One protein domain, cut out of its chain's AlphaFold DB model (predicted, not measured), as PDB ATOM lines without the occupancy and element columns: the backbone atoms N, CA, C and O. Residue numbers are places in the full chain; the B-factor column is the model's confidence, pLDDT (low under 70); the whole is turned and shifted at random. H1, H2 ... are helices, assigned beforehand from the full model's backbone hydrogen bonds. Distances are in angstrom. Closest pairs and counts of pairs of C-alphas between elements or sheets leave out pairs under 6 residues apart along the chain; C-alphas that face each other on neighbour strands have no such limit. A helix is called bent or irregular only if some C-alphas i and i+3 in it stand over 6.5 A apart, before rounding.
ATOM      1  N   TYR A  59    -158.439  -9.486  21.176       42.78
ATOM      2  CA  TYR A  59    -157.042  -9.100  20.997       42.78
ATOM      3  C   TYR A  59    -156.296  -9.220  22.339       42.78
ATOM      4  O   TYR A  59    -155.302  -9.930  22.444       42.78
ATOM      5  N   LEU A  60    -156.786  -8.570  23.400       40.25
ATOM      6  CA  LEU A  60    -156.063  -8.395  24.671       40.25
ATOM      7  C   LEU A  60    -155.644  -9.702  25.370       40.25
ATOM      8  O   LEU A  60    -154.609  -9.723  26.035       40.25
ATOM      9  N   THR A  61    -156.369 -10.803  25.177       41.16
ATOM     10  CA  THR A  61    -156.044 -12.117  25.758       41.16
ATOM     11  C   THR A  61    -154.868 -12.834  25.077       41.16
ATOM     12  O   THR A  61    -154.396 -13.842  25.602       41.16
ATOM     13  N   LYS A  62    -154.333 -12.327  23.950       42.34
ATOM     14  CA  LYS A  62    -153.315 -13.025  23.134       42.34
ATOM     15  C   LYS A  62    -151.905 -12.403  23.123       42.34
ATOM     16  O   LYS A  62    -150.971 -13.039  22.629       42.34
ATOM     17  N   TYR A  63    -151.677 -11.198  23.653       48.62
ATOM     18  CA  TYR A  63    -150.459 -10.440  23.312       48.62
ATOM     19  C   TYR A  63    -149.327 -10.416  24.351       48.62
ATOM     20  O   TYR A  63    -149.314  -9.630  25.292       48.62
ATOM     21  N   LYS A  64    -148.278 -11.202  24.057       56.06
ATOM     22  CA  LYS A  64    -146.902 -11.099  24.598       56.06
ATOM     23  C   LYS A  64    -145.933 -10.344  23.661       56.06
ATOM     24  O   LYS A  64    -144.720 -10.382  23.869       56.06
ATOM     25  N   SER A  65    -146.426  -9.724  22.584       66.38
ATOM     26  CA  SER A  65    -145.574  -9.149  21.535       66.38
ATOM     27  C   SER A  65    -145.101  -7.730  21.880       66.38
ATOM     28  O   SER A  65    -145.774  -6.978  22.585       66.38
ATOM     29  N   PHE A  66    -143.940  -7.337  21.353       65.56
ATOM     30  CA  PHE A  66    -143.375  -5.996  21.548       65.56
ATOM     31  C   PHE A  66    -144.342  -4.883  21.100       65.56
ATOM     32  O   PHE A  66    -144.407  -3.834  21.735       65.56
ATOM     33  N   LYS A  67    -145.123  -5.118  20.034       73.12
ATOM     34  CA  LYS A  67    -146.063  -4.141  19.462       73.12
ATOM     35  C   LYS A  67    -147.162  -3.751  20.451       73.12
ATOM     36  O   LYS A  67    -147.545  -2.587  20.511       73.12
ATOM     37  N   ASP A  68    -147.651  -4.695  21.240       71.94
ATOM     38  CA  ASP A  68    -148.780  -4.454  22.144       71.94
ATOM     39  C   ASP A  68    -148.314  -3.775  23.421       71.94
ATOM     40  O   ASP A  68    -148.927  -2.809  23.864       71.94
ATOM     41  N   GLN A  69    -147.148  -4.179  23.929       78.12
ATOM     42  CA  GLN A  69    -146.474  -3.475  25.020       78.12
ATOM     43  C   GLN A  69    -146.143  -2.029  24.615       78.12
ATOM     44  O   GLN A  69    -146.334  -1.099  25.399       78.12
ATOM     45  N   PHE A  70    -145.747  -1.814  23.355       80.56
ATOM     46  CA  PHE A  70    -145.554  -0.478  22.796       80.56
ATOM     47  C   PHE A  70    -146.860   0.319  22.705       80.56
ATOM     48  O   PHE A  70    -146.893   1.486  23.089       80.56
ATOM     49  N   ASN A  71    -147.954  -0.299  22.256       79.31
ATOM     50  CA  ASN A  71    -149.262   0.355  22.193       79.31
ATOM     51  C   ASN A  71    -149.800   0.750  23.576       79.31
ATOM     52  O   ASN A  71    -150.415   1.809  23.690       79.31
ATOM     53  N   LEU A  72    -149.545  -0.054  24.612       80.62
ATOM     54  CA  LEU A  72    -149.877   0.295  25.996       80.62
ATOM     55  C   LEU A  72    -149.055   1.492  26.485       80.62
ATOM     56  O   LEU A  72    -149.595   2.411  27.088       80.62
ATOM     57  N   LEU A  73    -147.757   1.533  26.181       86.19
ATOM     58  CA  LEU A  73    -146.923   2.686  26.529       86.19
ATOM     59  C   LEU A  73    -147.419   3.967  25.831       86.19
ATOM     60  O   LEU A  73    -147.467   5.039  26.429       86.19
ATOM     61  N   ARG A  74    -147.856   3.831  24.574       83.94
ATOM     62  CA  ARG A  74    -148.392   4.903  23.723       83.94
ATOM     63  C   ARG A  74    -149.737   5.455  24.198       83.94
ATOM     64  O   ARG A  74    -150.110   6.547  23.777       83.94
ATOM     65  N   SER A  75    -150.474   4.726  25.038       83.44
ATOM     66  CA  SER A  75    -151.757   5.193  25.572       83.44
ATOM     67  C   SER A  75    -151.619   6.050  26.834       83.44
ATOM     68  O   SER A  75    -152.559   6.768  27.167       83.44
ATOM     69  N   LEU A  76    -150.454   6.046  27.499       86.44
ATOM     70  CA  LEU A  76    -150.223   6.792  28.743       86.44
ATOM     71  C   LEU A  76    -150.578   8.288  28.681       86.44
ATOM     72  O   LEU A  76    -151.156   8.768  29.651       86.44
ATOM     73  N   PRO A  77    -150.322   9.039  27.587       83.56
ATOM     74  CA  PRO A  77    -150.697  10.457  27.514       83.56
ATOM     75  C   PRO A  77    -152.202  10.716  27.640       83.56
ATOM     76  O   PRO A  77    -152.609  11.826  27.975       83.56
ATOM     77  N   PHE A  78    -153.027   9.707  27.362       80.38
ATOM     78  CA  PHE A  78    -154.485   9.780  27.434       80.38
ATOM     79  C   PHE A  78    -155.040   9.283  28.772       80.38
ATOM     80  O   PHE A  78    -156.251   9.289  28.968       80.38
ATOM     81  N   VAL A  79    -154.180   8.818  29.678       82.94
ATOM     82  CA  VAL A  79    -154.564   8.438  31.035       82.94
ATOM     83  C   VAL A  79    -154.587   9.699  31.895       82.94
ATOM     84  O   VAL A  79    -153.767  10.601  31.710       82.94
ATOM     85  N   SER A  80    -155.531   9.771  32.834       83.88
ATOM     86  CA  SER A  80    -155.570  10.871  33.794       83.88
ATOM     87  C   SER A  80    -154.238  10.968  34.537       83.88
ATOM     88  O   SER A  80    -153.647   9.947  34.888       83.88
ATOM     89  N   GLU A  81    -153.721  12.186  34.717       85.50
ATOM     90  CA  GLU A  81    -152.357  12.411  35.228       85.50
ATOM     91  C   GLU A  81    -152.108  11.691  36.565       85.50
ATOM     92  O   GLU A  81    -151.036  11.124  36.771       85.50
ATOM     93  N   ASP A  82    -153.128  11.628  37.425       84.81
ATOM     94  CA  ASP A  82    -153.137  10.916  38.705       84.81
ATOM     95  C   ASP A  82    -152.994   9.389  38.564       84.81
ATOM     96  O   ASP A  82    -152.448   8.737  39.450       84.81
ATOM     97  N   LYS A  83    -153.419   8.809  37.434       86.75
ATOM     98  CA  LYS A  83    -153.387   7.360  37.165       86.75
ATOM     99  C   LYS A  83    -152.233   6.924  36.269       86.75
ATOM    100  O   LYS A  83    -151.989   5.723  36.142       86.75
ATOM    101  N   VAL A  84    -151.501   7.856  35.655       88.44
ATOM    102  CA  VAL A  84    -150.387   7.552  34.735       88.44
ATOM    103  C   VAL A  84    -149.337   6.656  35.393       88.44
ATOM    104  O   VAL A  84    -148.871   5.694  34.782       88.44
ATOM    105  N   ILE A  85    -148.976   6.940  36.648       90.06
ATOM    106  CA  ILE A  85    -147.960   6.167  37.373       90.06
ATOM    107  C   ILE A  85    -148.429   4.726  37.598       90.06
ATOM    108  O   ILE A  85    -147.635   3.794  37.447       90.06
ATOM    109  N   ASP A  86    -149.697   4.527  37.949       87.62
ATOM    110  CA  ASP A  86    -150.243   3.196  38.211       87.62
ATOM    111  C   ASP A  86    -150.433   2.399  36.920       87.62
ATOM    112  O   ASP A  86    -150.035   1.235  36.859       87.62
ATOM    113  N   ALA A  87    -150.898   3.046  35.847       87.38
ATOM    114  CA  ALA A  87    -150.922   2.452  34.514       87.38
ATOM    115  C   ALA A  87    -149.515   2.021  34.068       87.38
ATOM    116  O   ALA A  87    -149.321   0.899  33.601       87.38
ATOM    117  N   PHE A  88    -148.500   2.864  34.280       91.44
ATOM    118  CA  PHE A  88    -147.118   2.520  33.950       91.44
ATOM    119  C   PHE A  88    -146.589   1.327  34.762       91.44
ATOM    120  O   PHE A  88    -145.896   0.472  34.207       91.44
ATOM    121  N   LYS A  89    -146.918   1.227  36.060       89.50
ATOM    122  CA  LYS A  89    -146.523   0.076  36.897       89.50
ATOM    123  C   LYS A  89    -147.071  -1.242  36.340       89.50
ATOM    124  O   LYS A  89    -146.315  -2.208  36.294       89.50
ATOM    125  N   LEU A  90    -148.326  -1.256  35.883       87.38
ATOM    126  CA  LEU A  90    -148.951  -2.431  35.260       87.38
ATOM    127  C   LEU A  90    -148.245  -2.821  33.953       87.38
ATOM    128  O   LEU A  90    -147.908  -3.980  33.742       87.38
ATOM    129  N   ILE A  91    -147.932  -1.847  33.092       87.94
ATOM    130  CA  ILE A  91    -147.189  -2.116  31.848       87.94
ATOM    131  C   ILE A  91    -145.796  -2.675  32.166       87.94
ATOM    132  O   ILE A  91    -145.310  -3.583  31.494       87.94
ATOM    133  N   LYS A  92    -145.143  -2.143  33.205       89.25
ATOM    134  CA  LYS A  92    -143.815  -2.577  33.639       89.25
ATOM    135  C   LYS A  92    -143.814  -3.992  34.230       89.25
ATOM    136  O   LYS A  92    -142.834  -4.700  33.996       89.25
ATOM    137  N   SER A  93    -144.845  -4.407  34.973       86.56
ATOM    138  CA  SER A  93    -144.915  -5.767  35.539       86.56
ATOM    139  C   SER A  93    -145.065  -6.833  34.455       86.56
ATOM    140  O   SER A  93    -144.430  -7.879  34.544       86.56
ATOM    141  N   GLU A  94    -145.805  -6.519  33.391       82.25
ATOM    142  CA  GLU A  94    -146.058  -7.423  32.262       82.25
ATOM    143  C   GLU A  94    -145.022  -7.298  31.122       82.25
ATOM    144  O   GLU A  94    -145.121  -7.953  30.078       82.25
ATOM    145  N   ALA A  95    -144.007  -6.442  31.287       84.81
ATOM    146  CA  ALA A  95    -143.039  -6.149  30.238       84.81
ATOM    147  C   ALA A  95    -142.153  -7.363  29.909       84.81
ATOM    148  O   ALA A  95    -141.435  -7.913  30.751       84.81
ATOM    149  N   SER A  96    -142.122  -7.726  28.627       82.75
ATOM    150  CA  SER A  96    -141.242  -8.774  28.111       82.75
ATOM    151  C   SER A  96    -139.776  -8.349  28.208       82.75
ATOM    152  O   SER A  96    -139.451  -7.161  28.186       82.75
ATOM    153  N   ILE A  97    -138.854  -9.317  28.241       81.50
ATOM    154  CA  ILE A  97    -137.403  -9.054  28.317       81.50
ATOM    155  C   ILE A  97    -136.945  -8.094  27.209       81.50
ATOM    156  O   ILE A  97    -136.180  -7.171  27.478       81.50
ATOM    157  N   LYS A  98    -137.472  -8.260  25.988       80.94
ATOM    158  CA  LYS A  98    -137.157  -7.402  24.835       80.94
ATOM    159  C   LYS A  98    -137.658  -5.961  25.001       80.94
ATOM    160  O   LYS A  98    -137.090  -5.055  24.405       80.94
ATOM    161  N   PHE A  99    -138.697  -5.744  25.804       84.94
ATOM    162  CA  PHE A  99    -139.310  -4.433  26.028       84.94
ATOM    163  C   PHE A  99    -138.742  -3.698  27.252       84.94
ATOM    164  O   PHE A  99    -138.847  -2.474  27.349       84.94
ATOM    165  N   LYS A 100    -138.072  -4.413  28.169       86.81
ATOM    166  CA  LYS A 100    -137.438  -3.832  29.368       86.81
ATOM    167  C   LYS A 100    -136.521  -2.630  29.087       86.81
ATOM    168  O   LYS A 100    -136.594  -1.681  29.868       86.81
ATOM    169  N   PRO A 101    -135.691  -2.603  28.021       88.69
ATOM    170  CA  PRO A 101    -134.882  -1.424  27.711       88.69
ATOM    171  C   PRO A 101    -135.732  -0.170  27.482       88.69
ATOM    172  O   PRO A 101    -135.407   0.894  28.009       88.69
ATOM    173  N   LEU A 102    -136.858  -0.308  26.774       88.19
ATOM    174  CA  LEU A 102    -137.761   0.806  26.499       88.19
ATOM    175  C   LEU A 102    -138.504   1.254  27.760       88.19
ATOM    176  O   LEU A 102    -138.587   2.450  28.022       88.19
ATOM    177  N   ILE A 103    -138.962   0.313  28.590       92.25
ATOM    178  CA  ILE A 103    -139.550   0.625  29.902       92.25
ATOM    179  C   ILE A 103    -138.565   1.389  30.784       92.25
ATOM    180  O   ILE A 103    -138.940   2.382  31.397       92.25
ATOM    181  N   LYS A 104    -137.296   0.968  30.829       90.81
ATOM    182  CA  LYS A 104    -136.254   1.640  31.620       90.81
ATOM    183  C   LYS A 104    -135.996   3.060  31.120       90.81
ATOM    184  O   LYS A 104    -135.849   3.972  31.935       90.81
ATOM    185  N   TYR A 105    -135.933   3.246  29.803       90.31
ATOM    186  CA  TYR A 105    -135.831   4.570  29.197       90.31
ATOM    187  C   TYR A 105    -137.035   5.431  29.597       90.31
ATOM    188  O   TYR A 105    -136.863   6.483  30.210       90.31
ATOM    189  N   PHE A 106    -138.253   4.944  29.359       90.69
ATOM    190  CA  PHE A 106    -139.471   5.700  29.630       90.69
ATOM    191  C   PHE A 106    -139.618   6.058  31.116       90.69
ATOM    192  O   PHE A 106    -139.927   7.199  31.452       90.69
ATOM    193  N   GLU A 107    -139.287   5.125  32.015       93.12
ATOM    194  CA  GLU A 107    -139.274   5.377  33.457       93.12
ATOM    195  C   GLU A 107    -138.302   6.494  33.838       93.12
ATOM    196  O   GLU A 107    -138.615   7.325  34.680       93.12
ATOM    197  N   SER A 108    -137.126   6.533  33.212       86.56
ATOM    198  CA  SER A 108    -136.080   7.504  33.546       86.56
ATOM    199  C   SER A 108    -136.428   8.923  33.101       86.56
ATOM    200  O   SER A 108    -136.057   9.876  33.777       86.56
ATOM    201  N   PHE A 109    -137.103   9.063  31.960       82.25
ATOM    202  CA  PHE A 109    -137.301  10.363  31.320       82.25
ATOM    203  C   PHE A 109    -138.705  10.938  31.509       82.25
ATOM    204  O   PHE A 109    -138.817  12.155  31.614       82.25
ATOM    205  N   TYR A 110    -139.743  10.101  31.583       86.62
ATOM    206  CA  TYR A 110    -141.144  10.548  31.529       86.62
ATOM    207  C   TYR A 110    -141.954  10.236  32.795       86.62
ATOM    208  O   TYR A 110    -142.970  10.881  33.034       86.62
ATOM    209  N   ILE A 111    -141.521   9.260  33.604       91.56
ATOM    210  CA  ILE A 111    -142.240   8.840  34.825       91.56
ATOM    211  C   ILE A 111    -141.490   9.208  36.108       91.56
ATOM    212  O   ILE A 111    -142.124   9.518  37.111       91.56
ATOM    213  N   GLY A 112    -140.158   9.150  36.096       89.19
ATOM    214  CA  GLY A 112    -139.331   9.249  37.294       89.19
ATOM    215  C   GLY A 112    -139.031   7.873  37.898       89.19
ATOM    216  O   GLY A 112    -139.922   7.032  38.093       89.19
ATOM    217  N   LYS A 113    -137.754   7.612  38.202       86.94
ATOM    218  CA  LYS A 113    -137.325   6.351  38.830       86.94
ATOM    219  C   LYS A 113    -137.784   6.298  40.280       86.94
ATOM    220  O   LYS A 113    -137.825   7.314  40.953       86.94
ATOM    221  N   LEU A 114    -138.086   5.105  40.784       85.88
ATOM    222  CA  LEU A 114    -138.277   4.909  42.222       85.88
ATOM    223  C   LEU A 114    -136.974   5.217  42.969       85.88
ATOM    224  O   LEU A 114    -135.925   4.661  42.628       85.88
ATOM    225  N   LYS A 115    -137.056   6.068  43.998       84.62
ATOM    226  CA  LYS A 115    -135.922   6.350  44.883       84.62
ATOM    227  C   LYS A 115    -135.503   5.069  45.597       84.62
ATOM    228  O   LYS A 115    -136.342   4.248  45.978       84.62
ATOM    229  N   LYS A 116    -134.195   4.888  45.791       79.94
ATOM    230  CA  LYS A 116    -133.642   3.691  46.443       79.94
ATOM    231  C   LYS A 116    -134.278   3.512  47.830       79.94
ATOM    232  O   LYS A 116    -134.259   4.432  48.637       79.94
ATOM    233  N   GLY A 117    -134.854   2.336  48.087       78.44
ATOM    234  CA  GLY A 117    -135.530   2.017  49.353       78.44
ATOM    235  C   GLY A 117    -136.979   2.508  49.467       78.44
ATOM    236  O   GLY A 117    -137.640   2.192  50.451       78.44
ATOM    237  N   SER A 118    -137.508   3.223  48.468       76.44
ATOM    238  CA  SER A 118    -138.900   3.670  48.462       76.44
ATOM    239  C   SER A 118    -139.799   2.790  47.595       76.44
ATOM    240  O   SER A 118    -139.390   2.311  46.538       76.44
ATOM    241  N   LYS A 119    -141.054   2.613  48.024       73.12
ATOM    242  CA  LYS A 119    -142.121   1.968  47.236       73.12
ATOM    243  C   LYS A 119    -143.015   2.974  46.500       73.12
ATOM    244  O   LYS A 119    -143.746   2.590  45.590       73.12
ATOM    245  N   THR A 120    -142.970   4.244  46.900       72.19
ATOM    246  CA  THR A 120    -143.918   5.286  46.477       72.19
ATOM    247  C   THR A 120    -143.218   6.533  45.951       72.19
ATOM    248  O   THR A 120    -143.668   7.095  44.956       72.19
ATOM    249  N   PHE A 121    -142.104   6.942  46.562       78.75
ATOM    250  CA  PHE A 121    -141.381   8.150  46.178       78.75
ATOM    251  C   PHE A 121    -140.536   7.914  44.927       78.75
ATOM    252  O   PHE A 121    -139.713   6.993  44.864       78.75
ATOM    253  N   ARG A 122    -140.741   8.778  43.934       86.50
ATOM    254  CA  ARG A 122    -140.010   8.794  42.669       86.50
ATOM    255  C   ARG A 122    -139.133  10.041  42.581       86.50
ATOM    256  O   ARG A 122    -139.416  11.045  43.229       86.50
ATOM    257  N   ASP A 123    -138.044   9.938  41.833       84.25
ATOM    258  CA  ASP A 123    -137.291  11.091  41.353       84.25
ATOM    259  C   ASP A 123    -138.136  11.884  40.360       84.25
ATOM    260  O   ASP A 123    -139.022  11.325  39.706       84.25
ATOM    261  N   ASP A 124    -137.821  13.165  40.206       77.31
ATOM    262  CA  ASP A 124    -138.464  13.989  39.195       77.31
ATOM    263  C   ASP A 124    -138.103  13.480  37.796       77.31
ATOM    264  O   ASP A 124    -136.938  13.234  37.460       77.31
ATOM    265  N   ALA A 125    -139.125  13.289  36.962       85.38
ATOM    266  CA  ALA A 125    -138.930  12.968  35.560       85.38
ATOM    267  C   ALA A 125    -138.317  14.175  34.841       85.38
ATOM    268  O   ALA A 125    -138.754  15.307  35.048       85.38
ATOM    269  N   ARG A 126    -137.372  13.934  33.923       74.94
ATOM    270  CA  ARG A 126    -136.838  14.997  33.052       74.94
ATOM    271  C   ARG A 126    -137.956  15.724  32.295       74.94
ATOM    272  O   ARG A 126    -137.861  16.924  32.066       74.94
ATOM    273  N   PHE A 127    -138.998  14.985  31.921       77.94
ATOM    274  CA  PHE A 127    -140.217  15.487  31.303       77.94
ATOM    275  C   PHE A 127    -141.411  15.129  32.202       77.94
ATOM    276  O   PHE A 127    -141.912  14.001  32.131       77.94
ATOM    277  N   PRO A 128    -141.859  16.054  33.070       80.94
ATOM    278  CA  PRO A 128    -142.979  15.824  33.980       80.94
ATOM    279  C   PRO A 128    -144.262  15.413  33.247       80.94
ATOM    280  O   PRO A 128    -144.514  15.870  32.135       80.94
ATOM    281  N   ILE A 129    -145.102  14.592  33.886       83.75
ATOM    282  CA  ILE A 129    -146.350  14.060  33.299       83.75
ATOM    283  C   ILE A 129    -147.266  15.173  32.776       83.75
ATOM    284  O   ILE A 129    -147.820  15.056  31.685       83.75
ATOM    285  N   SER A 130    -147.379  16.278  33.514       80.06
ATOM    286  CA  SER A 130    -148.185  17.442  33.130       80.06
ATOM    287  C   SER A 130    -147.747  18.090  31.811       80.06
ATOM    288  O   SER A 130    -148.565  18.712  31.139       80.06
ATOM    289  N   LEU A 131    -146.482  17.923  31.404       76.19
ATOM    290  CA  LEU A 131    -145.949  18.482  30.160       76.19
ATOM    291  C   LEU A 131    -146.458  17.728  28.921       76.19
ATOM    292  O   LEU A 131    -146.738  18.333  27.887       76.19
ATOM    293  N   TRP A 132    -146.566  16.401  29.014       79.44
ATOM    294  CA  TRP A 132    -146.870  15.536  27.870       79.44
ATOM    295  C   TRP A 132    -148.250  14.878  27.937       79.44
ATOM    296  O   TRP A 132    -148.724  14.368  26.922       79.44
ATOM    297  N   SER A 133    -148.928  14.909  29.086       83.06
ATOM    298  CA  SER A 133    -150.308  14.445  29.186       83.06
ATOM    299  C   SER A 133    -151.223  15.280  28.290       83.06
ATOM    300  O   SER A 133    -151.140  16.511  28.201       83.06
ATOM    301  N   VAL A 134    -152.110  14.594  27.580       79.62
ATOM    302  CA  VAL A 134    -153.154  15.194  26.746       79.62
ATOM    303  C   VAL A 134    -154.543  14.918  27.313       79.62
ATOM    304  O   VAL A 134    -155.527  15.298  26.688       79.62
ATOM    305  N   TYR A 135    -154.642  14.303  28.498       75.56
ATOM    306  CA  TYR A 135    -155.914  13.924  29.115       75.56
ATOM    307  C   TYR A 135    -156.868  15.113  29.281       75.56
ATOM    308  O   TYR A 135    -157.972  15.088  28.742       75.56
ATOM    309  N   LYS A 136    -156.418  16.192  29.937       66.69
ATOM    310  CA  LYS A 136    -157.225  17.413  30.116       66.69
ATOM    311  C   LYS A 136    -157.562  18.077  28.777       66.69
ATOM    312  O   LYS A 136    -158.714  18.383  28.516       66.69
ATOM    313  N   ARG A 137    -156.592  18.156  27.855       63.53
ATOM    314  CA  ARG A 137    -156.801  18.685  26.488       63.53
ATOM    315  C   ARG A 137    -157.843  17.896  25.687       63.53
ATOM    316  O   ARG A 137    -158.553  18.481  24.876       63.53
ATOM    317  N   GLY A 138    -157.935  16.585  25.909       57.78
ATOM    318  CA  GLY A 138    -158.946  15.720  25.306       57.78
ATOM    319  C   GLY A 138    -160.349  15.920  25.882       57.78
ATOM    320  O   GLY A 138    -161.313  15.764  25.139       57.78
ATOM    321  N   ILE A 139    -160.457  16.284  27.164       59.44
ATOM    322  CA  ILE A 139    -161.724  16.618  27.840       59.44
ATOM    323  C   ILE A 139    -162.197  18.022  27.442       59.44
ATOM    324  O   ILE A 139    -163.365  18.208  27.117       59.44
ATOM    325  N   ASP A 140    -161.272  18.977  27.382       59.31
ATOM    326  CA  ASP A 140    -161.557  20.396  27.144       59.31
ATOM    327  C   ASP A 140    -161.623  20.769  25.645       59.31
ATOM    328  O   ASP A 140    -161.769  21.935  25.287       59.31
ATOM    329  N   ASN A 141    -161.500  19.784  24.744       55.34
ATOM    330  CA  ASN A 141    -161.532  19.936  23.282       55.34
ATOM    331  C   ASN A 141    -160.520  20.960  22.707       55.34
ATOM    332  O   ASN A 141    -160.721  21.501  21.617       55.34
TER     333      ASN A 141
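Overview. This is residues 59 to 141 of the 156 residues of the protein "Hypothetical protein" of Brachionus calyciflorus (UniProt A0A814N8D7). Three helices, H1, H2 and H3, stand side by side in a small up-and-down bundle, their centres making a triangle. The chain then loops out through residues 112 to 128 and comes back across one end of the bundle, where the short helices H4 and H5 lie. The printed part has 83 residues with five named helices, in the order H1 to H5, and no named strand; the class is all helix. It is compact, with a radius of gyration of the C-alphas of 13.3 A, and flat in outline, spanning 39 by 33 by 18 A.

Along the chain. H1, residues 66 to 78, begins with C-alpha 66 at (-143.375, -5.996, 21.548) and is 20.2 A long. H2, residues 81 to 93, is 19.6 A long. Both are irregular: C-alphas 74 and 77 are 7.1 A apart, and C-alphas 82 and 85 are 7.2 A apart. H3, residues 100 to 111, is 14.6 A long. H4 is residues 129 to 132, and H5, residues 135 to 139, ends with C-alpha 139 at (-161.724, 16.618, 27.840).

Arrangement. H2 is the hub. H1 and H2 touch as a helical hairpin, at a shallow tilt of 12 degrees, opposite ways; their closest C-alphas, Leu 76 and Val 84, are 6.0 A apart. H2 and H3, also a hairpin, only just touch, with 3 pairs of C-alphas within 8 A, the closest being Lys 92 and Ile 103 at 6.5 A. H1 and H3 are near each other. With residues 81 to 84 alone, H2 only just touches H4, with 3 such pairs, closest at Glu 81 and Ile 129, 6.5 A. H3 and H5 are apart. O i to N i+4 pairs are within hydrogen-bond range throughout H5, and in 6 of 9 in H1, 7 of 9 in H2 and 7 of 8 in H3; H4 is too short for one.

Size, cuts and confidence. The C-alphas farthest apart, Gly 117 and Asn 141, are 40.9 A apart. The printed part has no cut, and the link from H3 to H4 is long. Residues 59 to 66 and 136 to 141 have pLDDT under 70.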